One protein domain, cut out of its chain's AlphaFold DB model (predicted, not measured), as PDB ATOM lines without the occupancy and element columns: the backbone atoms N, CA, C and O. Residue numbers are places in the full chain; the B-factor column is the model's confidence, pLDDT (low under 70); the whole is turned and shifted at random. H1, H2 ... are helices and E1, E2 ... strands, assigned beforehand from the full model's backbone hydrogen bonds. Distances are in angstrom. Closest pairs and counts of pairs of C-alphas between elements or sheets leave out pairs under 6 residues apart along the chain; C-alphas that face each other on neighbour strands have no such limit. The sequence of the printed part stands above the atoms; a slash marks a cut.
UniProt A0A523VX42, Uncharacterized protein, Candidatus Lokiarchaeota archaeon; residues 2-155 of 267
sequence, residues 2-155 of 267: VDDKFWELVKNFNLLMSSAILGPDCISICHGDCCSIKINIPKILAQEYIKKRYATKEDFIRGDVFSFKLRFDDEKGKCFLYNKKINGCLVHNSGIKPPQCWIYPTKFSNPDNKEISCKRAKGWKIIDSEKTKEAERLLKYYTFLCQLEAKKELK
ATOM      1  N   VAL A   2      98.151 175.646 126.263       61.31
ATOM      2  CA  VAL A   2      98.911 175.480 127.535       61.31
ATOM      3  C   VAL A   2      99.661 174.141 127.562       61.31
ATOM      4  O   VAL A   2     100.810 174.100 127.993       61.31
ATOM      5  N   ASP A   3      99.048 173.085 127.027       72.31
ATOM      6  CA  ASP A   3      99.612 171.728 127.030       72.31
ATOM      7  C   ASP A   3     100.862 171.604 126.147       72.31
ATOM      8  O   ASP A   3     101.867 171.049 126.583       72.31
ATOM      9  N   ASP A   4     100.845 172.184 124.942       78.75
ATOM     10  CA  ASP A   4     101.989 172.145 124.017       78.75
ATOM     11  C   ASP A   4     103.217 172.835 124.627       78.75
ATOM     12  O   ASP A   4     104.311 172.272 124.638       78.75
ATOM     13  N   LYS A   5     103.003 174.006 125.246       84.56
ATOM     14  CA  LYS A   5     104.046 174.757 125.959       84.56
ATOM     15  C   LYS A   5     104.569 174.011 127.183       84.56
ATOM     16  O   LYS A   5     105.757 174.088 127.483       84.56
ATOM     17  N   PHE A   6     103.706 173.290 127.900       90.38
ATOM     18  CA  PHE A   6     104.131 172.472 129.036       90.38
ATOM     19  C   PHE A   6     105.077 171.353 128.588       90.38
ATOM     20  O   PHE A   6     106.142 171.165 129.178       90.38
ATOM     21  N   TRP A   7     104.713 170.623 127.532       91.19
ATOM     22  CA  TRP A   7     105.534 169.521 127.034       91.19
ATOM     23  C   TRP A   7     106.832 169.990 126.393       91.19
ATOM     24  O   TRP A   7     107.858 169.338 126.581       91.19
ATOM     25  N   GLU A   8     106.804 171.110 125.676       91.88
ATOM     26  CA  GLU A   8     108.008 171.760 125.164       91.88
ATOM     27  C   GLU A   8     108.970 172.105 126.307       91.88
ATOM     28  O   GLU A   8     110.137 171.726 126.261       91.88
ATOM     29  N   LEU A   9     108.463 172.706 127.390       94.12
ATOM     30  CA  LEU A   9     109.258 173.013 128.578       94.12
ATOM     31  C   LEU A   9     109.892 171.745 129.165       94.12
ATOM     32  O   LEU A   9     111.106 171.702 129.359       94.12
ATOM     33  N   VAL A  10     109.101 170.697 129.424       93.44
ATOM     34  CA  VAL A  10     109.609 169.444 130.012       93.44
ATOM     35  C   VAL A  10     110.669 168.794 129.116       93.44
ATOM     36  O   VAL A  10     111.694 168.338 129.623       93.44
ATOM     37  N   LYS A  11     110.459 168.777 127.795       92.69
ATOM     38  CA  LYS A  11     111.433 168.239 126.834       92.69
ATOM     39  C   LYS A  11     112.724 169.055 126.824       92.69
ATOM     40  O   LYS A  11     113.793 168.465 126.950       92.69
ATOM     41  N   ASN A  12     112.625 170.382 126.745       93.56
ATOM     42  CA  ASN A  12     113.783 171.279 126.737       93.56
ATOM     43  C   ASN A  12     114.573 171.170 128.045       93.56
ATOM     44  O   ASN A  12     115.793 171.041 128.019       93.56
ATOM     45  N   PHE A  13     113.881 171.120 129.187       94.12
ATOM     46  CA  PHE A  13     114.510 170.885 130.483       94.12
ATOM     47  C   PHE A  13     115.272 169.556 130.507       94.12
ATOM     48  O   PHE A  13     116.441 169.517 130.885       94.12
ATOM     49  N   ASN A  14     114.626 168.465 130.084       91.44
ATOM     50  CA  ASN A  14     115.243 167.140 130.074       91.44
ATOM     51  C   ASN A  14     116.471 167.086 129.151       91.44
ATOM     52  O   ASN A  14     117.474 166.498 129.544       91.44
ATOM     53  N   LEU A  15     116.417 167.737 127.984       91.88
ATOM     54  CA  LEU A  15     117.530 167.831 127.034       91.88
ATOM     55  C   LEU A  15     118.723 168.625 127.597       91.88
ATOM     56  O   LEU A  15     119.879 168.215 127.454       91.88
ATOM     57  N   LEU A  16     118.452 169.760 128.251       92.06
ATOM     58  CA  LEU A  16     119.494 170.550 128.909       92.06
ATOM     59  C   LEU A  16     120.167 169.721 130.000       92.06
ATOM     60  O   LEU A  16     121.385 169.563 129.988       92.06
ATOM     61  N   MET A  17     119.380 169.120 130.893       87.69
ATOM     62  CA  MET A  17     119.915 168.372 132.029       87.69
ATOM     63  C   MET A  17     120.678 167.113 131.619       87.69
ATOM     64  O   MET A  17     121.710 166.823 132.221       87.69
ATOM     65  N   SER A  18     120.236 166.398 130.578       87.00
ATOM     66  CA  SER A  18     120.936 165.204 130.093       87.00
ATOM     67  C   SER A  18     122.307 165.503 129.489       87.00
ATOM     68  O   SER A  18     123.143 164.611 129.435       87.00
ATOM     69  N   SER A  19     122.538 166.732 129.013       88.69
ATOM     70  CA  SER A  19     123.818 167.139 128.413       88.69
ATOM     71  C   SER A  19     124.680 168.026 129.315       88.69
ATOM     72  O   SER A  19     125.840 168.262 128.990       88.69
ATOM     73  N   ALA A  20     124.134 168.527 130.427       85.81
ATOM     74  CA  ALA A  20     124.819 169.469 131.314       85.81
ATOM     75  C   ALA A  20     125.420 168.830 132.572       85.81
ATOM     76  O   ALA A  20     126.203 169.468 133.279       85.81
ATOM     77  N   ILE A  21     125.048 167.584 132.874       79.31
ATOM     78  CA  ILE A  21     125.448 166.874 134.088       79.31
ATOM     79  C   ILE A  21     126.036 165.518 133.714       79.31
ATOM     80  O   ILE A  21     125.411 164.734 133.005       79.31
ATOM     81  N   LEU A  22     127.208 165.218 134.269       75.94
ATOM     82  CA  LEU A  22     127.700 163.853 134.429       75.94
ATOM     83  C   LEU A  22     127.285 163.376 135.816       75.94
ATOM     84  O   LEU A  22     127.369 164.131 136.777       75.94
ATOM     85  N   GLY A  23     126.777 162.160 135.946       64.50
ATOM     86  CA  GLY A  23     126.273 161.684 137.228       64.50
ATOM     87  C   GLY A  23     125.573 160.355 137.120       64.50
ATOM     88  O   GLY A  23     125.372 159.862 136.009       64.50
ATOM     89  N   PRO A  24     125.239 159.741 138.264       57.69
ATOM     90  CA  PRO A  24     124.848 158.354 138.252       57.69
ATOM     91  C   PRO A  24     123.506 158.193 137.539       57.69
ATOM     92  O   PRO A  24     122.454 158.632 138.012       57.69
ATOM     93  N   ASP A  25     123.568 157.551 136.379       64.31
ATOM     94  CA  ASP A  25     122.410 157.112 135.625       64.31
ATOM     95  C   ASP A  25     121.584 156.161 136.506       64.31
ATOM     96  O   ASP A  25     122.094 155.245 137.160       64.31
ATOM     97  N   CYS A  26     120.277 156.425 136.566       62.81
ATOM     98  CA  CYS A  26     119.332 155.659 137.371       62.81
ATOM     99  C   CYS A  26     119.305 154.173 137.000       62.81
ATOM    100  O   CYS A  26     118.885 153.375 137.835       62.81
ATOM    101  N   ILE A  27     119.686 153.837 135.767       62.19
ATOM    102  CA  ILE A  27     119.695 152.489 135.203       62.19
ATOM    103  C   ILE A  27     121.036 151.813 135.490       62.19
ATOM    104  O   ILE A  27     121.064 150.756 136.119       62.19
ATOM    105  N   SER A  28     122.146 152.425 135.072       60.62
ATOM    106  CA  SER A  28     123.464 151.778 135.127       60.62
ATOM    107  C   SER A  28     124.201 151.913 136.461       60.62
ATOM    108  O   SER A  28     125.037 151.066 136.757       60.62
ATOM    109  N   ILE A  29     123.908 152.938 137.272       61.25
ATOM    110  CA  ILE A  29     124.726 153.266 138.454       61.25
ATOM    111  C   ILE A  29     123.888 153.330 139.738       61.25
ATOM    112  O   ILE A  29     124.226 152.734 140.755       61.25
ATOM    113  N   CYS A  30     122.784 154.075 139.713       61.62
ATOM    114  CA  CYS A  30     121.975 154.330 140.907       61.62
ATOM    115  C   CYS A  30     120.982 153.211 141.218       61.62
ATOM    116  O   CYS A  30     120.430 153.201 142.312       61.62
ATOM    117  N   HIS A  31     120.670 152.349 140.253       65.75
ATOM    118  CA  HIS A  31     119.690 151.267 140.371       65.75
ATOM    119  C   HIS A  31     118.347 151.669 141.028       65.75
ATOM    120  O   HIS A  31     117.731 150.962 141.833       65.75
ATOM    121  N   GLY A  32     117.894 152.889 140.716       61.50
ATOM    122  CA  GLY A  32     116.710 153.519 141.305       61.50
ATOM    123  C   GLY A  32     116.805 153.877 142.798       61.50
ATOM    124  O   GLY A  32     115.785 154.181 143.409       61.50
ATOM    125  N   ASP A  33     117.967 153.794 143.450       61.38
ATOM    126  CA  ASP A  33     118.163 154.121 144.879       61.38
ATOM    127  C   ASP A  33     118.247 155.619 145.167       61.38
ATOM    128  O   ASP A  33     118.076 156.049 146.304       61.38
ATOM    129  N   CYS A  34     118.430 156.436 144.133       58.69
ATOM    130  CA  CYS A  34     118.337 157.892 144.223       58.69
ATOM    131  C   CYS A  34     116.894 158.406 144.412       58.69
ATOM    132  O   CYS A  34     116.688 159.602 144.606       58.69
ATOM    133  N   CYS A  35     115.884 157.532 144.345       63.50
ATOM    134  CA  CYS A  35     114.470 157.906 144.290       63.50
ATOM    135  C   CYS A  35     113.764 157.923 145.655       63.50
ATOM    136  O   CYS A  35     112.573 157.652 145.699       63.50
ATOM    137  N   SER A  36     114.434 158.248 146.764       61.56
ATOM    138  CA  SER A  36     113.857 158.148 148.120       61.56
ATOM    139  C   SER A  36     112.865 159.259 148.513       61.56
ATOM    140  O   SER A  36     112.672 159.500 149.704       61.56
ATOM    141  N   ILE A  37     112.288 160.000 147.559       67.06
ATOM    142  CA  ILE A  37     111.405 161.141 147.852       67.06
ATOM    143  C   ILE A  37     110.073 161.082 147.112       67.06
ATOM    144  O   ILE A  37     109.979 160.668 145.956       67.06
ATOM    145  N   LYS A  38     109.034 161.592 147.783       79.12
ATOM    146  CA  LYS A  38     107.716 161.853 147.196       79.12
ATOM    147  C   LYS A  38     107.821 163.064 146.259       79.12
ATOM    148  O   LYS A  38     107.852 164.209 146.706       79.12
ATOM    149  N   ILE A  39     107.908 162.810 144.955       86.69
ATOM    150  CA  ILE A  39     107.997 163.858 143.928       86.69
ATOM    151  C   ILE A  39     106.605 164.426 143.657       86.69
ATOM    152  O   ILE A  39     105.692 163.689 143.287       86.69
ATOM    153  N   ASN A  40     106.462 165.743 143.794       90.81
ATOM    154  CA  ASN A  40     105.282 166.468 143.335       90.81
ATOM    155  C   ASN A  40     105.255 166.508 141.802       90.81
ATOM    156  O   ASN A  40     106.246 166.884 141.175       90.81
ATOM    157  N   ILE A  41     104.119 166.195 141.190       93.31
ATOM    158  CA  ILE A  41     103.911 166.308 139.747       93.31
ATOM    159  C   ILE A  41     102.566 166.984 139.433       93.31
ATOM    160  O   ILE A  41     101.609 166.877 140.207       93.31
ATOM    161  N   PRO A  42     102.464 167.695 138.302       94.75
ATOM    162  CA  PRO A  42     101.189 168.204 137.822       94.75
ATOM    163  C   PRO A  42     100.322 167.069 137.252       94.75
ATOM    164  O   PRO A  42     100.819 166.000 136.880       94.75
ATOM    165  N   LYS A  43      99.011 167.297 137.156       94.75
ATOM    166  CA  LYS A  43      98.045 166.325 136.629       94.75
ATOM    167  C   LYS A  43      98.305 166.014 135.166       94.75
ATOM    168  O   LYS A  43      98.156 164.856 134.794       94.75
ATOM    169  N   ILE A  44      98.736 166.995 134.370       95.12
ATOM    170  CA  ILE A  44      99.081 166.773 132.958       95.12
ATOM    171  C   ILE A  44     100.183 165.710 132.804       95.12
ATOM    172  O   ILE A  44     100.067 164.812 131.973       95.12
ATOM    173  N   LEU A  45     101.205 165.730 133.671       95.00
ATOM    174  CA  LEU A  45     102.272 164.727 133.660       95.00
ATOM    175  C   LEU A  45     101.765 163.362 134.143       95.00
ATOM    176  O   LEU A  45     102.070 162.336 133.538       95.00
ATOM    177  N   ALA A  46     100.943 163.351 135.194       95.25
ATOM    178  CA  ALA A  46     100.327 162.131 135.708       95.25
ATOM    179  C   ALA A  46      99.421 161.452 134.662       95.25
ATOM    180  O   ALA A  46      99.460 160.235 134.487       95.25
ATOM    181  N   GLN A  47      98.634 162.238 133.922       96.12
ATOM    182  CA  GLN A  47      97.782 161.756 132.836       96.12
ATOM    183  C   GLN A  47      98.597 161.139 131.703       96.12
ATOM    184  O   GLN A  47      98.206 160.096 131.184       96.12
ATOM    185  N   GLU A  48      99.741 161.726 131.354       95.88
ATOM    186  CA  GLU A  48     100.620 161.155 130.333       95.88
ATOM    187  C   GLU A  48     101.241 159.829 130.784       95.88
ATOM    188  O   GLU A  48     101.347 158.898 129.984       95.88
ATOM    189  N   TYR A  49     101.587 159.687 132.068       95.56
ATOM    190  CA  TYR A  49     102.039 158.403 132.616       95.56
ATOM    191  C   TYR A  49     100.960 157.326 132.534       95.56
ATOM    192  O   TYR A  49     101.264 156.199 132.145       95.56
ATOM    193  N   ILE A  50      99.703 157.669 132.820       96.06
ATOM    194  CA  ILE A  50      98.574 156.744 132.660       96.06
ATOM    195  C   ILE A  50      98.376 156.390 131.181       96.06
ATOM    196  O   ILE A  50      98.287 155.215 130.828       96.06
ATOM    197  N   LYS A  51      98.377 157.391 130.291       96.00
ATOM    198  CA  LYS A  51      98.211 157.211 128.840       96.00
ATOM    199  C   LYS A  51      99.278 156.285 128.251       96.00
ATOM    200  O   LYS A  51      98.961 155.422 127.438       96.00
ATOM    201  N   LYS A  52     100.531 156.434 128.691       95.06
ATOM    202  CA  LYS A  52     101.665 155.590 128.284       95.06
ATOM    203  C   LYS A  52     101.785 154.280 129.070       95.06
ATOM    204  O   LYS A  52     102.735 153.537 128.845       95.06
ATOM    205  N   ARG A  53     100.829 153.973 129.956       94.19
ATOM    206  CA  ARG A  53     100.788 152.752 130.783       94.19
ATOM    207  C   ARG A  53     101.985 152.590 131.729       94.19
ATOM    208  O   ARG A  53     102.344 151.475 132.088       94.19
ATOM    209  N   TYR A  54     102.587 153.699 132.154       92.75
ATOM    210  CA  TYR A  54     103.583 153.704 133.229       92.75
ATOM    211  C   TYR A  54     102.953 153.700 134.626       92.75
ATOM    212  O   TYR A  54     103.651 153.416 135.593       92.75
ATOM    213  N   ALA A  55     101.676 154.071 134.736       94.31
ATOM    214  CA  ALA A  55     100.989 154.268 136.004       94.31
ATOM    215  C   ALA A  55      99.483 154.016 135.886       94.31
ATOM    216  O   ALA A  55      98.902 154.065 134.800       94.31
ATOM    217  N   THR A  56      98.848 153.850 137.034       95.69
ATOM    218  CA  THR A  56      97.403 153.879 137.258       95.69
ATOM    219  C   THR A  56      97.031 155.104 138.101       95.69
ATOM    220  O   THR A  56      97.903 155.845 138.550       95.69
ATOM    221  N   LYS A  57      95.738 155.381 138.316       94.81
ATOM    222  CA  LYS A  57      95.324 156.545 139.132       94.81
ATOM    223  C   LYS A  57      95.738 156.380 140.593       94.81
ATOM    224  O   LYS A  57      95.991 157.363 141.285       94.81
ATOM    225  N   GLU A  58      95.808 155.135 141.039       92.38
ATOM    226  CA  GLU A  58      96.164 154.713 142.382       92.38
ATOM    227  C   GLU A  58      97.632 155.030 142.677       92.38
ATOM    228  O   GLU A  58      97.970 155.344 143.812       92.38
ATOM    229  N   ASP A  59      98.488 155.078 141.660       92.81
ATOM    230  CA  ASP A  59      99.904 155.429 141.789       92.81
ATOM    231  C   ASP A  59     100.156 156.910 142.124       92.81
ATOM    232  O   ASP A  59     101.299 157.323 142.336       92.81
ATOM    233  N   PHE A  60      99.099 157.720 142.230       93.25
ATOM    234  CA  PHE A  60      99.183 159.132 142.579       93.25
ATOM    235  C   PHE A  60      98.439 159.438 143.878       93.25
ATOM    236  O   PHE A  60      97.339 158.953 144.145       93.25
ATOM    237  N   ILE A  61      99.045 160.298 144.690       92.00
ATOM    238  CA  ILE A  61      98.453 160.869 145.902       92.00
ATOM    239  C   ILE A  61      98.174 162.343 145.617       92.00
ATOM    240  O   ILE A  61      98.948 162.984 144.911       92.00
ATOM    241  N   ARG A  62      97.079 162.904 146.131       91.62
ATOM    242  CA  ARG A  62      96.803 164.338 145.980       91.62
ATOM    243  C   ARG A  62      97.942 165.163 146.594       91.62
ATOM    244  O   ARG A  62      98.418 164.839 147.678       91.62
ATOM    245  N   GLY A  63      98.386 166.194 145.879       87.44
ATOM    246  CA  GLY A  63      99.465 167.078 146.314       87.44
ATOM    247  C   GLY A  63      98.967 168.416 146.866       87.44
ATOM    248  O   GLY A  63      97.823 168.818 146.649       87.44
ATOM    249  N   ASP A  64      99.862 169.094 147.577       81.00
ATOM    250  CA  ASP A  64      99.707 170.441 148.132       81.00
ATOM    251  C   ASP A  64     100.426 171.507 147.297       81.00
ATOM    252  O   ASP A  64      99.881 172.580 147.042       81.00
ATOM    253  N   VAL A  65     101.653 171.205 146.861       85.06
ATOM    254  CA  VAL A  65     102.472 172.102 146.038       85.06
ATOM    255  C   VAL A  65     102.038 172.026 144.577       85.06
ATOM    256  O   VAL A  65     101.760 173.055 143.961       85.06
ATOM    257  N   PHE A  66     101.973 170.807 144.031       92.06
ATOM    258  CA  PHE A  66     101.400 170.510 142.715       92.06
ATOM    259  C   PHE A  66     100.136 169.662 142.880       92.06
ATOM    260  O   PHE A  66      99.790 169.256 143.985       92.06
ATOM    261  N   SER A  67      99.455 169.362 141.773       91.81
ATOM    262  CA  SER A  67      98.202 168.602 141.776       91.81
ATOM    263  C   SER A  67      98.334 167.205 142.397       91.81
ATOM    264  O   SER A  67      97.382 166.732 143.021       91.81
ATOM    265  N   PHE A  68      99.488 166.544 142.241       94.00
ATOM    266  CA  PHE A  68      99.736 165.187 142.731       94.00
ATOM    267  C   PHE A  68     101.156 164.995 143.272       94.00
ATOM    268  O   PHE A  68     102.063 165.782 143.011       94.00
ATOM    269  N   LYS A  69     101.343 163.896 143.997       92.38
ATOM    270  CA  LYS A  69     102.610 163.291 144.399       92.38
ATOM    271  C   LYS A  69     102.666 161.879 143.834       92.38
ATOM    272  O   LYS A  69     101.651 161.180 143.822       92.38
ATOM    273  N   LEU A  70     103.841 161.449 143.389       91.50
ATOM    274  CA  LEU A  70     104.066 160.040 143.072       91.50
ATOM    275  C   LEU A  70     103.909 159.217 144.355       91.50
ATOM    276  O   LEU A  70     104.519 159.556 145.375       91.50
ATOM    277  N   ARG A  71     103.111 158.147 144.314       88.69
ATOM    278  CA  ARG A  71     103.026 157.197 145.423       88.69
ATOM    279  C   ARG A  71     104.388 156.533 145.610       88.69
ATOM    280  O   ARG A  71     105.058 156.148 144.648       88.69
ATOM    281  N   PHE A  72     104.778 156.431 146.870       87.06
ATOM    282  CA  PHE A  72     106.005 155.793 147.300       87.06
ATOM    283  C   PHE A  72     105.647 154.524 148.064       87.06
ATOM    284  O   PHE A  72     104.723 154.535 148.875       87.06
ATOM    285  N   ASP A  73     106.329 153.434 147.744       85.62
ATOM    286  CA  ASP A  73     106.269 152.186 148.487       85.62
ATOM    287  C   ASP A  73     107.296 152.287 149.620       85.62
ATOM    288  O   ASP A  73     108.504 152.229 149.370       85.62
ATOM    289  N   ASP A  74     106.809 152.514 150.841       81.50
ATOM    290  CA  ASP A  74     107.651 152.719 152.024       81.50
ATOM    291  C   ASP A  74     108.441 151.449 152.396       81.50
ATOM    292  O   ASP A  74     109.542 151.561 152.931       81.50
ATOM    293  N   GLU A  75     107.938 150.252 152.063       83.31
ATOM    294  CA  GLU A  75     108.640 148.985 152.312       83.31
ATOM    295  C   GLU A  75     109.812 148.804 151.346       83.31
ATOM    296  O   GLU A  75     110.907 148.399 151.735       83.31
ATOM    297  N   LYS A  76     109.596 149.127 150.065       79.81
ATOM    298  CA  LYS A  76     110.640 149.010 149.036       79.81
ATOM    299  C   LYS A  76     111.575 150.213 148.999       79.81
ATOM    300  O   LYS A  76     112.657 150.123 148.422       79.81
ATOM    301  N   GLY A  77     111.146 151.353 149.532       79.56
ATOM    302  CA  GLY A  77     111.839 152.621 149.358       79.56
ATOM    303  C   GLY A  77     111.886 153.071 147.891       79.56
ATOM    304  O   GLY A  77     112.891 153.647 147.463       79.56
ATOM    305  N   LYS A  78     110.842 152.792 147.095       83.69
ATOM    306  CA  LYS A  78     110.787 153.105 145.650       83.69
ATOM    307  C   LYS A  78     109.438 153.701 145.250       83.69
ATOM    308  O   LYS A  78     108.407 153.347 145.808       83.69
ATOM    309  N   CYS A  79     109.421 154.563 144.232       87.81
ATOM    310  CA  CYS A  79     108.170 154.936 143.566       87.81
ATOM    311  C   CYS A  79     107.798 153.916 142.477       87.81
ATOM    312  O   CYS A  79     108.639 153.138 142.022       87.81
ATOM    313  N   PHE A  80     106.548 153.961 142.013       87.81
ATOM    314  CA  PHE A  80     106.005 153.035 141.008       87.81
ATOM    315  C   PHE A  80     106.745 153.045 139.652       87.81
ATOM    316  O   PHE A  80     106.610 152.111 138.869       87.81
ATOM    317  N   LEU A  81     107.542 154.081 139.362       89.19
ATOM    318  CA  LEU A  81     108.331 154.169 138.128       89.19
ATOM    319  C   LEU A  81     109.574 153.264 138.145       89.19
ATOM    320  O   LEU A  81     110.218 153.109 137.106       89.19
ATOM    321  N   TYR A  82     109.944 152.698 139.298       87.31
ATOM    322  CA  TYR A  82     111.035 151.733 139.388       87.31
ATOM    323  C   TYR A  82     110.648 150.409 138.722       87.31
ATOM    324  O   TYR A  82     109.597 149.834 138.994       87.31
ATOM    325  N   ASN A  83     111.539 149.887 137.885       86.50
ATOM    326  CA  ASN A  83     111.378 148.604 137.230       86.50
ATOM    327  C   ASN A  83     112.611 147.732 137.464       86.50
ATOM    328  O   ASN A  83     113.730 148.092 137.099       86.50
ATOM    329  N   LYS A  84     112.372 146.551 138.042       85.12
ATOM    330  CA  LYS A  84     113.413 145.581 138.396       85.12
ATOM    331  C   LYS A  84     114.159 145.021 137.179       85.12
ATOM    332  O   LYS A  84     115.343 144.742 137.299       85.12
ATOM    333  N   LYS A  85     113.508 144.869 136.014       86.25
ATOM    334  CA  LYS A  85     114.127 144.277 134.808       86.25
ATOM    335  C   LYS A  85     115.233 145.160 134.238       86.25
ATOM    336  O   LYS A  85     116.278 144.651 133.866       86.25
ATOM    337  N   ILE A  86     114.998 146.469 134.195       82.69
ATOM    338  CA  ILE A  86     116.015 147.455 133.794       82.69
ATOM    339  C   ILE A  86     116.818 147.973 134.991       82.69
ATOM    340  O   ILE A  86     117.654 148.851 134.830       82.69
ATOM    341  N   ASN A  87     116.500 147.481 136.191       77.25
ATOM    342  CA  ASN A  87     117.019 147.940 137.469       77.25
ATOM    343  C   ASN A  87     117.101 149.474 137.562       77.25
ATOM    344  O   ASN A  87     118.147 150.032 137.856       77.25
ATOM    345  N   GLY A  88     116.008 150.171 137.245       80.38
ATOM    346  CA  GLY A  88     116.036 151.619 137.041       80.38
ATOM    347  C   GLY A  88     114.653 152.238 136.875       80.38
ATOM    348  O   GLY A  88     113.637 151.617 137.175       80.38
ATOM    349  N   CYS A  89     114.607 153.487 136.415       84.56
ATOM    350  CA  CYS A  89     113.361 154.238 136.248       84.56
ATOM    351  C   CYS A  89     112.827 154.118 134.813       84.56
ATOM    352  O   CYS A  89     113.523 154.476 133.864       84.56
ATOM    353  N   LEU A  90     111.571 153.690 134.652       87.94
ATOM    354  CA  LEU A  90     110.918 153.484 133.349       87.94
ATOM    355  C   LEU A  90     110.889 154.731 132.461       87.94
ATOM    356  O   LEU A  90     110.882 154.623 131.238       87.94
ATOM    357  N   VAL A  91     110.871 155.916 133.068       88.31
ATOM    358  CA  VAL A  91     110.784 157.188 132.341       88.31
ATOM    359  C   VAL A  91     112.141 157.858 132.135       88.31
ATOM    360  O   VAL A  91     112.165 158.966 131.603       88.31
ATOM    361  N   HIS A  92     113.258 157.215 132.506       83.31
ATOM    362  CA  HIS A  92     114.591 157.830 132.463       83.31
ATOM    363  C   HIS A  92     114.920 158.431 131.084       83.31
ATOM    364  O   HIS A  92     115.227 159.616 131.004       83.31
ATOM    365  N   ASN A  93     114.709 157.663 130.010       80.06
ATOM    366  CA  ASN A  93     114.981 158.072 128.621       80.06
ATOM    367  C   ASN A  93     113.720 158.441 127.824       80.06
ATOM    368  O   ASN A  93     113.732 158.511 126.602       80.06
ATOM    369  N   SER A  94     112.596 158.661 128.505       84.56
ATOM    370  CA  SER A  94     111.296 158.863 127.845       84.56
ATOM    371  C   SER A  94     111.035 160.303 127.379       84.56
ATOM    372  O   SER A  94     110.001 160.576 126.768       84.56
ATOM    373  N   GLY A  95     111.904 161.248 127.757       85.38
ATOM    374  CA  GLY A  95     111.692 162.688 127.570       85.38
ATOM    375  C   GLY A  95     110.620 163.305 128.479       85.38
ATOM    376  O   GLY A  95     110.402 164.511 128.420       85.38
ATOM    377  N   ILE A  96     109.975 162.510 129.344       89.38
ATOM    378  CA  ILE A  96     108.930 162.950 130.284       89.38
ATOM    379  C   ILE A  96     109.295 162.649 131.746       89.38
ATOM    380  O   ILE A  96     108.424 162.494 132.603       89.38
ATOM    381  N   LYS A  97     110.594 162.546 132.050       89.38
ATOM    382  CA  LYS A  97     111.090 162.465 133.430       89.38
ATOM    383  C   LYS A  97     110.693 163.755 134.174       89.38
ATOM    384  O   LYS A  97     110.844 164.831 133.590       89.38
ATOM    385  N   PRO A  98     110.195 163.690 135.426       89.81
ATOM    386  CA  PRO A  98     109.867 164.897 136.178       89.81
ATOM    387  C   PRO A  98     111.132 165.740 136.389       89.81
ATOM    388  O   PRO A  98     112.149 165.175 136.810       89.81
ATOM    389  N   PRO A  99     111.092 167.067 136.173       89.62
ATOM    390  CA  PRO A  99     112.252 167.938 136.359       89.62
ATOM    391  C   PRO A  99     112.948 167.784 137.720       89.62
ATOM    392  O   PRO A  99     114.174 167.762 137.804       89.62
ATOM    393  N   GLN A 100     112.184 167.572 138.795       85.31
ATOM    394  CA  GLN A 100     112.733 167.413 140.147       85.31
ATOM    395  C   GLN A 100     113.582 166.146 140.318       85.31
ATOM    396  O   GLN A 100     114.463 166.114 141.172       85.31
ATOM    397  N   CYS A 101     113.370 165.121 139.488       83.12
ATOM    398  CA  CYS A 101     114.170 163.896 139.505       83.12
ATOM    399  C   CYS A 101     115.576 164.081 138.906       83.12
ATOM    400  O   CYS A 101     116.377 163.152 138.970       83.12
ATOM    401  N   TRP A 102     115.874 165.217 138.264       81.88
ATOM    402  CA  TRP A 102     117.217 165.526 137.751       81.88
ATOM    403  C   TRP A 102     118.116 166.210 138.772       81.88
ATOM    404  O   TRP A 102     119.328 166.023 138.748       81.88
ATOM    405  N   ILE A 103     117.511 167.004 139.649       77.19
ATOM    406  CA  ILE A 103     118.218 167.879 140.586       77.19
ATOM    407  C   ILE A 103     118.187 167.357 142.017       77.19
ATOM    408  O   ILE A 103     118.665 168.022 142.923       77.19
ATOM    409  N   TYR A 104     117.568 166.212 142.279       74.19
ATOM    410  CA  TYR A 104     117.590 165.621 143.609       74.19
ATOM    411  C   TYR A 104     118.743 164.609 143.729       74.19
ATOM    412  O   TYR A 104     118.896 163.784 142.828       74.19
ATOM    413  N   PRO A 105     119.511 164.600 144.839       64.62
ATOM    414  CA  PRO A 105     119.461 165.515 145.992       64.62
ATOM    415  C   PRO A 105     120.298 166.798 145.830       64.62
ATOM    416  O   PRO A 105     120.319 167.639 146.724       64.62
ATOM    417  N   THR A 106     121.006 166.938 144.716       66.31
ATOM    418  CA  THR A 106     122.154 167.843 144.536       66.31
ATOM    419  C   THR A 106     121.809 169.306 144.226       66.31
ATOM    420  O   THR A 106     122.687 170.162 144.246       66.31
ATOM    421  N   LYS A 107     120.533 169.619 143.978       71.31
ATOM    422  CA  LYS A 107     120.017 170.899 143.451       71.31
ATOM    423  C   LYS A 107     120.729 171.304 142.141       71.31
ATOM    424  O   LYS A 107     121.247 170.451 141.430       71.31
ATOM    425  N   PHE A 108     120.704 172.593 141.787       69.50
ATOM    426  CA  PHE A 108     121.505 173.172 140.689       69.50
ATOM    427  C   PHE A 108     122.868 173.703 141.152       69.50
ATOM    428  O   PHE A 108     123.601 174.287 140.363       69.50
ATOM    429  N   SER A 109     123.206 173.551 142.432       58.41
ATOM    430  CA  SER A 109     124.383 174.182 143.019       58.41
ATOM    431  C   SER A 109     125.347 173.123 143.532       58.41
ATOM    432  O   SER A 109     125.055 172.439 144.511       58.41
ATOM    433  N   ASN A 110     126.522 173.067 142.913       56.59
ATOM    434  CA  ASN A 110     127.717 172.461 143.481       56.59
ATOM    435  C   ASN A 110     128.755 173.573 143.731       56.59
ATOM    436  O   ASN A 110     129.724 173.673 142.981       56.59
ATOM    437  N   PRO A 111     128.515 174.476 144.704       53.72
ATOM    438  CA  PRO A 111     129.320 175.689 144.887       53.72
ATOM    439  C   PRO A 111     130.796 175.385 145.169       53.72
ATOM    440  O   PRO A 111     131.664 176.162 144.792       53.72
ATOM    441  N   ASP A 112     131.081 174.219 145.748       56.38
ATOM    442  CA  ASP A 112     132.439 173.773 146.053       56.38
ATOM    443  C   ASP A 112     133.106 173.022 144.886       56.38
ATOM    444  O   ASP A 112     134.238 172.561 145.021       56.38
ATOM    445  N   ASN A 113     132.393 172.812 143.772       55.38
ATOM    446  CA  ASN A 113     132.786 171.941 142.658       55.38
ATOM    447  C   ASN A 113     133.196 170.514 143.092       55.38
ATOM    448  O   ASN A 113     133.865 169.783 142.358       55.38
ATOM    449  N   LYS A 114     132.787 170.107 144.299       55.00
ATOM    450  CA  LYS A 114     133.087 168.805 144.893       55.00
ATOM    451  C   LYS A 114     132.155 167.766 144.310       55.00
ATOM    452  O   LYS A 114     130.975 168.011 144.100       55.00
ATOM    453  N   GLU A 115     132.670 166.580 144.059       54.62
ATOM    454  CA  GLU A 115     131.846 165.460 143.636       54.62
ATOM    455  C   GLU A 115     130.749 165.190 144.683       54.62
ATOM    456  O   GLU A 115     131.041 164.761 145.801       54.62
ATOM    457  N   ILE A 116     129.482 165.465 144.348       52.59
ATOM    458  CA  ILE A 116     128.380 165.169 145.266       52.59
ATOM    459  C   ILE A 116     128.083 163.679 145.130       52.59
ATOM    460  O   ILE A 116     127.582 163.212 144.104       52.59
ATOM    461  N   SER A 117     128.432 162.919 146.167       49.19
ATOM    462  CA  SER A 117     128.127 161.495 146.240       49.19
ATOM    463  C   SER A 117     126.624 161.298 146.450       49.19
ATOM    464  O   SER A 117     126.025 161.763 147.420       49.19
ATOM    465  N   CYS A 118     125.984 160.591 145.521       50.00
ATOM    466  CA  CYS A 118     124.722 159.931 145.821       50.00
ATOM    467  C   CYS A 118     125.037 158.749 146.752       50.00
ATOM    468  O   CYS A 118     126.104 158.151 146.634       50.00
ATOM    469  N   LYS A 119     124.116 158.363 147.647       48.69
ATOM    470  CA  LYS A 119     124.313 157.301 148.663       48.69
ATOM    471  C   LYS A 119     124.919 155.982 148.141       48.69
ATOM    472  O   LYS A 119     125.404 155.201 148.949       48.69
ATOM    473  N   ARG A 120     124.863 155.712 146.830       50.88
ATOM    474  CA  ARG A 120     125.423 154.510 146.187       50.88
ATOM    475  C   ARG A 120     126.440 154.776 145.072       50.88
ATOM    476  O   ARG A 120     126.992 153.823 144.541       50.88
ATOM    477  N   ALA A 121     126.705 156.034 144.719       53.16
ATOM    478  CA  ALA A 121     127.633 156.359 143.642       53.16
ATOM    479  C   ALA A 121     128.302 157.720 143.830       53.16
ATOM    480  O   ALA A 121     127.651 158.720 144.144       53.16
ATOM    481  N   LYS A 122     129.611 157.757 143.577       51.47
ATOM    482  CA  LYS A 122     130.339 158.997 143.311       51.47
ATOM    483  C   LYS A 122     129.843 159.592 141.979       51.47
ATOM    484  O   LYS A 122     129.431 158.835 141.098       51.47
ATOM    485  N   GLY A 123     129.845 160.918 141.838       56.91
ATOM    486  CA  GLY A 123     129.948 161.493 140.493       56.91
ATOM    487  C   GLY A 123     128.859 162.408 139.969       56.91
ATOM    488  O   GLY A 123     128.859 162.594 138.764       56.91
ATOM    489  N   TRP A 124     127.968 163.015 140.764       66.25
ATOM    490  CA  TRP A 124     127.147 164.106 140.205       66.25
ATOM    491  C   TRP A 124     128.004 165.372 140.032       66.25
ATOM    492  O   TRP A 124     128.419 165.995 141.012       66.25
ATOM    493  N   LYS A 125     128.294 165.732 138.780       72.56
ATOM    494  CA  LYS A 125     129.136 166.852 138.356       72.56
ATOM    495  C   LYS A 125     128.444 167.643 137.251       72.56
ATOM    496  O   LYS A 125     128.101 167.108 136.201       72.56
ATOM    497  N   ILE A 126     128.306 168.945 137.468       76.31
ATOM    498  CA  ILE A 126     127.902 169.879 136.419       76.31
ATOM    499  C   ILE A 126     129.095 170.061 135.477       76.31
ATOM    500  O   ILE A 126     130.176 170.444 135.920       76.31
ATOM    501  N   ILE A 127     128.902 169.761 134.196       84.62
ATOM    502  CA  ILE A 127     129.912 169.957 133.144       84.62
ATOM    503  C   ILE A 127     129.601 171.146 132.235       84.62
ATOM    504  O   ILE A 127     130.482 171.594 131.510       84.62
ATOM    505  N   ASP A 128     128.379 171.673 132.299       86.94
ATOM    506  CA  ASP A 128     127.952 172.851 131.546       86.94
ATOM    507  C   ASP A 128     127.089 173.752 132.442       86.94
ATOM    508  O   ASP A 128     125.884 173.541 132.618       86.94
ATOM    509  N   SER A 129     127.724 174.750 133.060       84.50
ATOM    510  CA  SER A 129     127.054 175.646 134.001       84.50
ATOM    511  C   SER A 129     125.984 176.506 133.334       84.50
ATOM    512  O   SER A 129     124.943 176.754 133.941       84.50
ATOM    513  N   GLU A 130     126.195 176.937 132.089       88.81
ATOM    514  CA  GLU A 130     125.244 177.795 131.378       88.81
ATOM    515  C   GLU A 130     123.951 177.042 131.065       88.81
ATOM    516  O   GLU A 130     122.860 177.537 131.362       88.81
ATOM    517  N   LYS A 131     124.046 175.788 130.605       91.38
ATOM    518  CA  LYS A 131     122.856 174.943 130.438       91.38
ATOM    519  C   LYS A 131     122.131 174.678 131.752       91.38
ATOM    520  O   LYS A 131     120.901 174.665 131.764       91.38
ATOM    521  N   THR A 132     122.848 174.485 132.865       86.38
ATOM    522  CA  THR A 132     122.183 174.308 134.170       86.38
ATOM    523  C   THR A 132     121.472 175.570 134.656       86.38
ATOM    524  O   THR A 132     120.381 175.454 135.214       86.38
ATOM    525  N   LYS A 133     122.018 176.768 134.394       88.00
ATOM    526  CA  LYS A 133     121.340 178.044 134.688       88.00
ATOM    527  C   LYS A 133     120.062 178.192 133.868       88.00
ATOM    528  O   LYS A 133     119.027 178.585 134.410       88.00
ATOM    529  N   GLU A 134     120.102 177.842 132.584       93.00
ATOM    530  CA  GLU A 134     118.906 177.868 131.740       93.00
ATOM    531  C   GLU A 134     117.868 176.834 132.200       93.00
ATOM    532  O   GLU A 134     116.688 177.152 132.350       93.00
ATOM    533  N   ALA A 135     118.300 175.619 132.549       92.50
ATOM    534  CA  ALA A 135     117.417 174.612 133.130       92.50
ATOM    535  C   ALA A 135     116.778 175.100 134.444       92.50
ATOM    536  O   ALA A 135     115.588 174.873 134.668       92.50
ATOM    537  N   GLU A 136     117.510 175.828 135.291       91.62
ATOM    538  CA  GLU A 136     116.950 176.439 136.500       91.62
ATOM    539  C   GLU A 136     115.851 177.465 136.169       91.62
ATOM    540  O   GLU A 136     114.798 177.481 136.820       91.62
ATOM    541  N   ARG A 137     116.040 178.291 135.128       93.50
ATOM    542  CA  ARG A 137     115.004 179.222 134.644       93.50
ATOM    543  C   ARG A 137     113.762 178.475 134.166       93.50
ATOM    544  O   ARG A 137     112.649 178.828 134.572       93.50
ATOM    545  N   LEU A 138     113.938 177.412 133.379       95.00
ATOM    546  CA  LEU A 138     112.832 176.560 132.943       95.00
ATOM    547  C   LEU A 138     112.122 175.902 134.131       95.00
ATOM    548  O   LEU A 138     110.892 175.880 134.160       95.00
ATOM    549  N   LEU A 139     112.849 175.433 135.153       93.31
ATOM    550  CA  LEU A 139     112.234 174.846 136.347       93.31
ATOM    551  C   LEU A 139     111.367 175.855 137.107       93.31
ATOM    552  O   LEU A 139     110.291 175.490 137.592       93.31
ATOM    553  N   LYS A 140     111.802 177.116 137.217       93.56
ATOM    554  CA  LYS A 140     111.002 178.182 137.849       93.56
ATOM    555  C   LYS A 140     109.682 178.373 137.105       93.56
ATOM    556  O   LYS A 140     108.623 178.394 137.735       93.56
ATOM    557  N   TYR A 141     109.725 178.415 135.772       94.50
ATOM    558  CA  TYR A 141     108.514 178.543 134.964       94.50
ATOM    559  C   TYR A 141     107.618 177.293 135.027       94.50
ATOM    560  O   TYR A 141     106.409 177.411 135.223       94.50
ATOM    561  N   TYR A 142     108.200 176.092 134.985       94.06
ATOM    562  CA  TYR A 142     107.489 174.829 135.207       94.06
ATOM    563  C   TYR A 142     106.760 174.816 136.549       94.06
ATOM    564  O   TYR A 142     105.573 174.500 136.613       94.06
ATOM    565  N   THR A 143     107.452 175.206 137.620       93.88
ATOM    566  CA  THR A 143     106.902 175.255 138.979       93.88
ATOM    567  C   THR A 143     105.716 176.207 139.052       93.88
ATOM    568  O   THR A 143     104.677 175.845 139.603       93.88
ATOM    569  N   PHE A 144     105.834 177.388 138.440       93.62
ATOM    570  CA  PHE A 144     104.739 178.350 138.339       93.62
ATOM    571  C   PHE A 144     103.510 177.759 137.629       93.62
ATOM    572  O   PHE A 144     102.399 177.822 138.165       93.62
ATOM    573  N   LEU A 145     103.692 177.126 136.464       92.81
ATOM    574  CA  LEU A 145     102.598 176.484 135.726       92.81
ATOM    575  C   LEU A 145     101.935 175.364 136.541       92.81
ATOM    576  O   LEU A 145     100.706 175.299 136.615       92.81
ATOM    577  N   CYS A 146     102.731 174.528 137.211       93.94
ATOM    578  CA  CYS A 146     102.228 173.441 138.048       93.94
ATOM    579  C   CYS A 146     101.418 173.958 139.248       93.94
ATOM    580  O   CYS A 146     100.379 173.391 139.581       93.94
ATOM    581  N   GLN A 147     101.850 175.054 139.881       92.69
ATOM    582  CA  GLN A 147     101.112 175.694 140.977       92.69
ATOM    583  C   GLN A 147      99.793 176.318 140.500       92.69
ATOM    584  O   GLN A 147      98.778 176.244 141.199       92.69
ATOM    585  N   LEU A 148      99.773 176.925 139.308       91.62
ATOM    586  CA  LEU A 148      98.535 177.423 138.702       91.62
ATOM    587  C   LEU A 148      97.548 176.287 138.413       91.62
ATOM    588  O   LEU A 148      96.352 176.430 138.677       91.62
ATOM    589  N   GLU A 149      98.033 175.161 137.891       92.69
ATOM    590  CA  GLU A 149      97.215 173.972 137.659       92.69
ATOM    591  C   GLU A 149      96.671 173.397 138.975       92.69
ATOM    592  O   GLU A 149      95.466 173.175 139.082       92.69
ATOM    593  N   ALA A 150      97.510 173.262 140.007       91.88
ATOM    594  CA  ALA A 150      97.105 172.775 141.325       91.88
ATOM    595  C   ALA A 150      95.973 173.619 141.934       91.88
ATOM    596  O   ALA A 150      94.974 173.083 142.419       91.88
ATOM    597  N   LYS A 151      96.061 174.955 141.828       90.00
ATOM    598  CA  LYS A 151      94.986 175.868 142.261       90.00
ATOM    599  C   LYS A 151      93.679 175.638 141.496       90.00
ATOM    600  O   LYS A 151      92.604 175.746 142.087       90.00
ATOM    601  N   LYS A 152      93.738 175.342 140.192       90.38
ATOM    602  CA  LYS A 152      92.549 175.010 139.384       90.38
ATOM    603  C   LYS A 152      91.971 173.651 139.784       90.38
ATOM    604  O   LYS A 152      90.765 173.546 139.990       90.38
ATOM    605  N   GLU A 153      92.820 172.643 139.954       91.00
ATOM    606  CA  GLU A 153      92.431 171.283 140.343       91.00
ATOM    607  C   GLU A 153      91.749 171.246 141.721       91.00
ATOM    608  O   GLU A 153      90.766 170.518 141.927       91.00
ATOM    609  N   LEU A 154      92.217 172.082 142.653       89.06
ATOM    610  CA  LEU A 154      91.663 172.205 143.999       89.06
ATOM    611  C   LEU A 154      90.226 172.742 144.002       89.06
ATOM    612  O   LEU A 154      89.388 172.260 144.764       89.06
ATOM    613  N   LYS A 155      89.892 173.676 143.100       89.06
ATOM    614  CA  LYS A 155      88.511 174.176 142.936       89.06
ATOM    615  C   LYS A 155      87.534 173.063 142.536       89.06
ATOM    616  O   LYS A 155      86.343 173.157 142.826       89.06
TER     617      LYS A 155
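What this domain is: This is residues 2 to 155 of the 267 residues of an uncharacterized protein of Candidatus Lokiarchaeota archaeon (UniProt A0A523VX42). Two long helices, H1 and H4, run side by side in opposite ways and cover one side of a body made largely of loops. Below them, the short helix H3 sits near the middle; H2 with the small hairpin E1-E2 lies toward one end of the body, and the hairpin E3-E4 makes the other end. The printed part has 154 residues, with four named helices and four named strands in the order H1, H2, E1, E2, H3, E3, E4, H4; its two sheets, E1 - E2 and E3 - E4, are antiparallel. The class is mixed, helices and strands, though under half of the residues are in named elements. The whole is compact, with a radius of gyration of the C-alphas of 15.2 A and spans of 45 by 35 by 24 A.

Where its parts are: E3 is residues 116 to 118, and E4 is residues 121 to 126, 15.3 A long. H4, residues 129 to 155, is 39.6 A long and ends at C-alpha 155 (88.511, 174.176, 142.936). H1, residues 2 to 20, is 26.9 A long and begins at C-alpha 2 (98.911, 175.480, 127.535). H2 is residues 43 to 51, 12.0 A long. E1 is residues 60 to 62, E2 residues 68 to 70, and H3 residues 100 to 103, with C-alpha 100 at (112.733, 167.413, 140.147).

How they stand to each other: E3 and E4 form an antiparallel hairpin at 137 degrees, with N 118 and O 121 2.9 A apart, within hydrogen-bond range. Residues 21 to 22 pair antiparallel with residues 125 to 126 of E4. H1 and H4 touch, with the closest C-alphas those of Phe 13 and Ala 135, 5.4 A apart, at a shallow tilt of 32 degrees, opposite ways. H3 is close to H1 but not clearly touching, with the closest C-alphas, Met 17 and Trp 102, 6.9 A apart. H3 and H4 are only just apart, 8.4 A at the closest. H2 is about perpendicular to H4, at 88 degrees, and close but not clearly touching: the closest C-alphas, Lys 43 and Glu 149, are 7.8 A apart. The closest C-alphas of H2 and E2, Lys 43 and Phe 68, are 6.4 A apart. E1 and E2 form the other antiparallel hairpin, with N 69 and O 61 2.7 A apart. Each O i to N i+4 pair is within hydrogen-bond range in H1 and H2, and 22 of 23 are in H4; H3 is too short for such a pair.

The domain as a whole: The C-alphas farthest apart, Lys 114 and Lys 155, are 44.9 A apart. The printed part has no cut. The links H1 to H2, E2 to H3 and H3 to E3 are long. The mean pLDDT of the printed part is 81.9; residue 2 and residues 23 to 37, 105 to 106 and 108 to 124 are under 70.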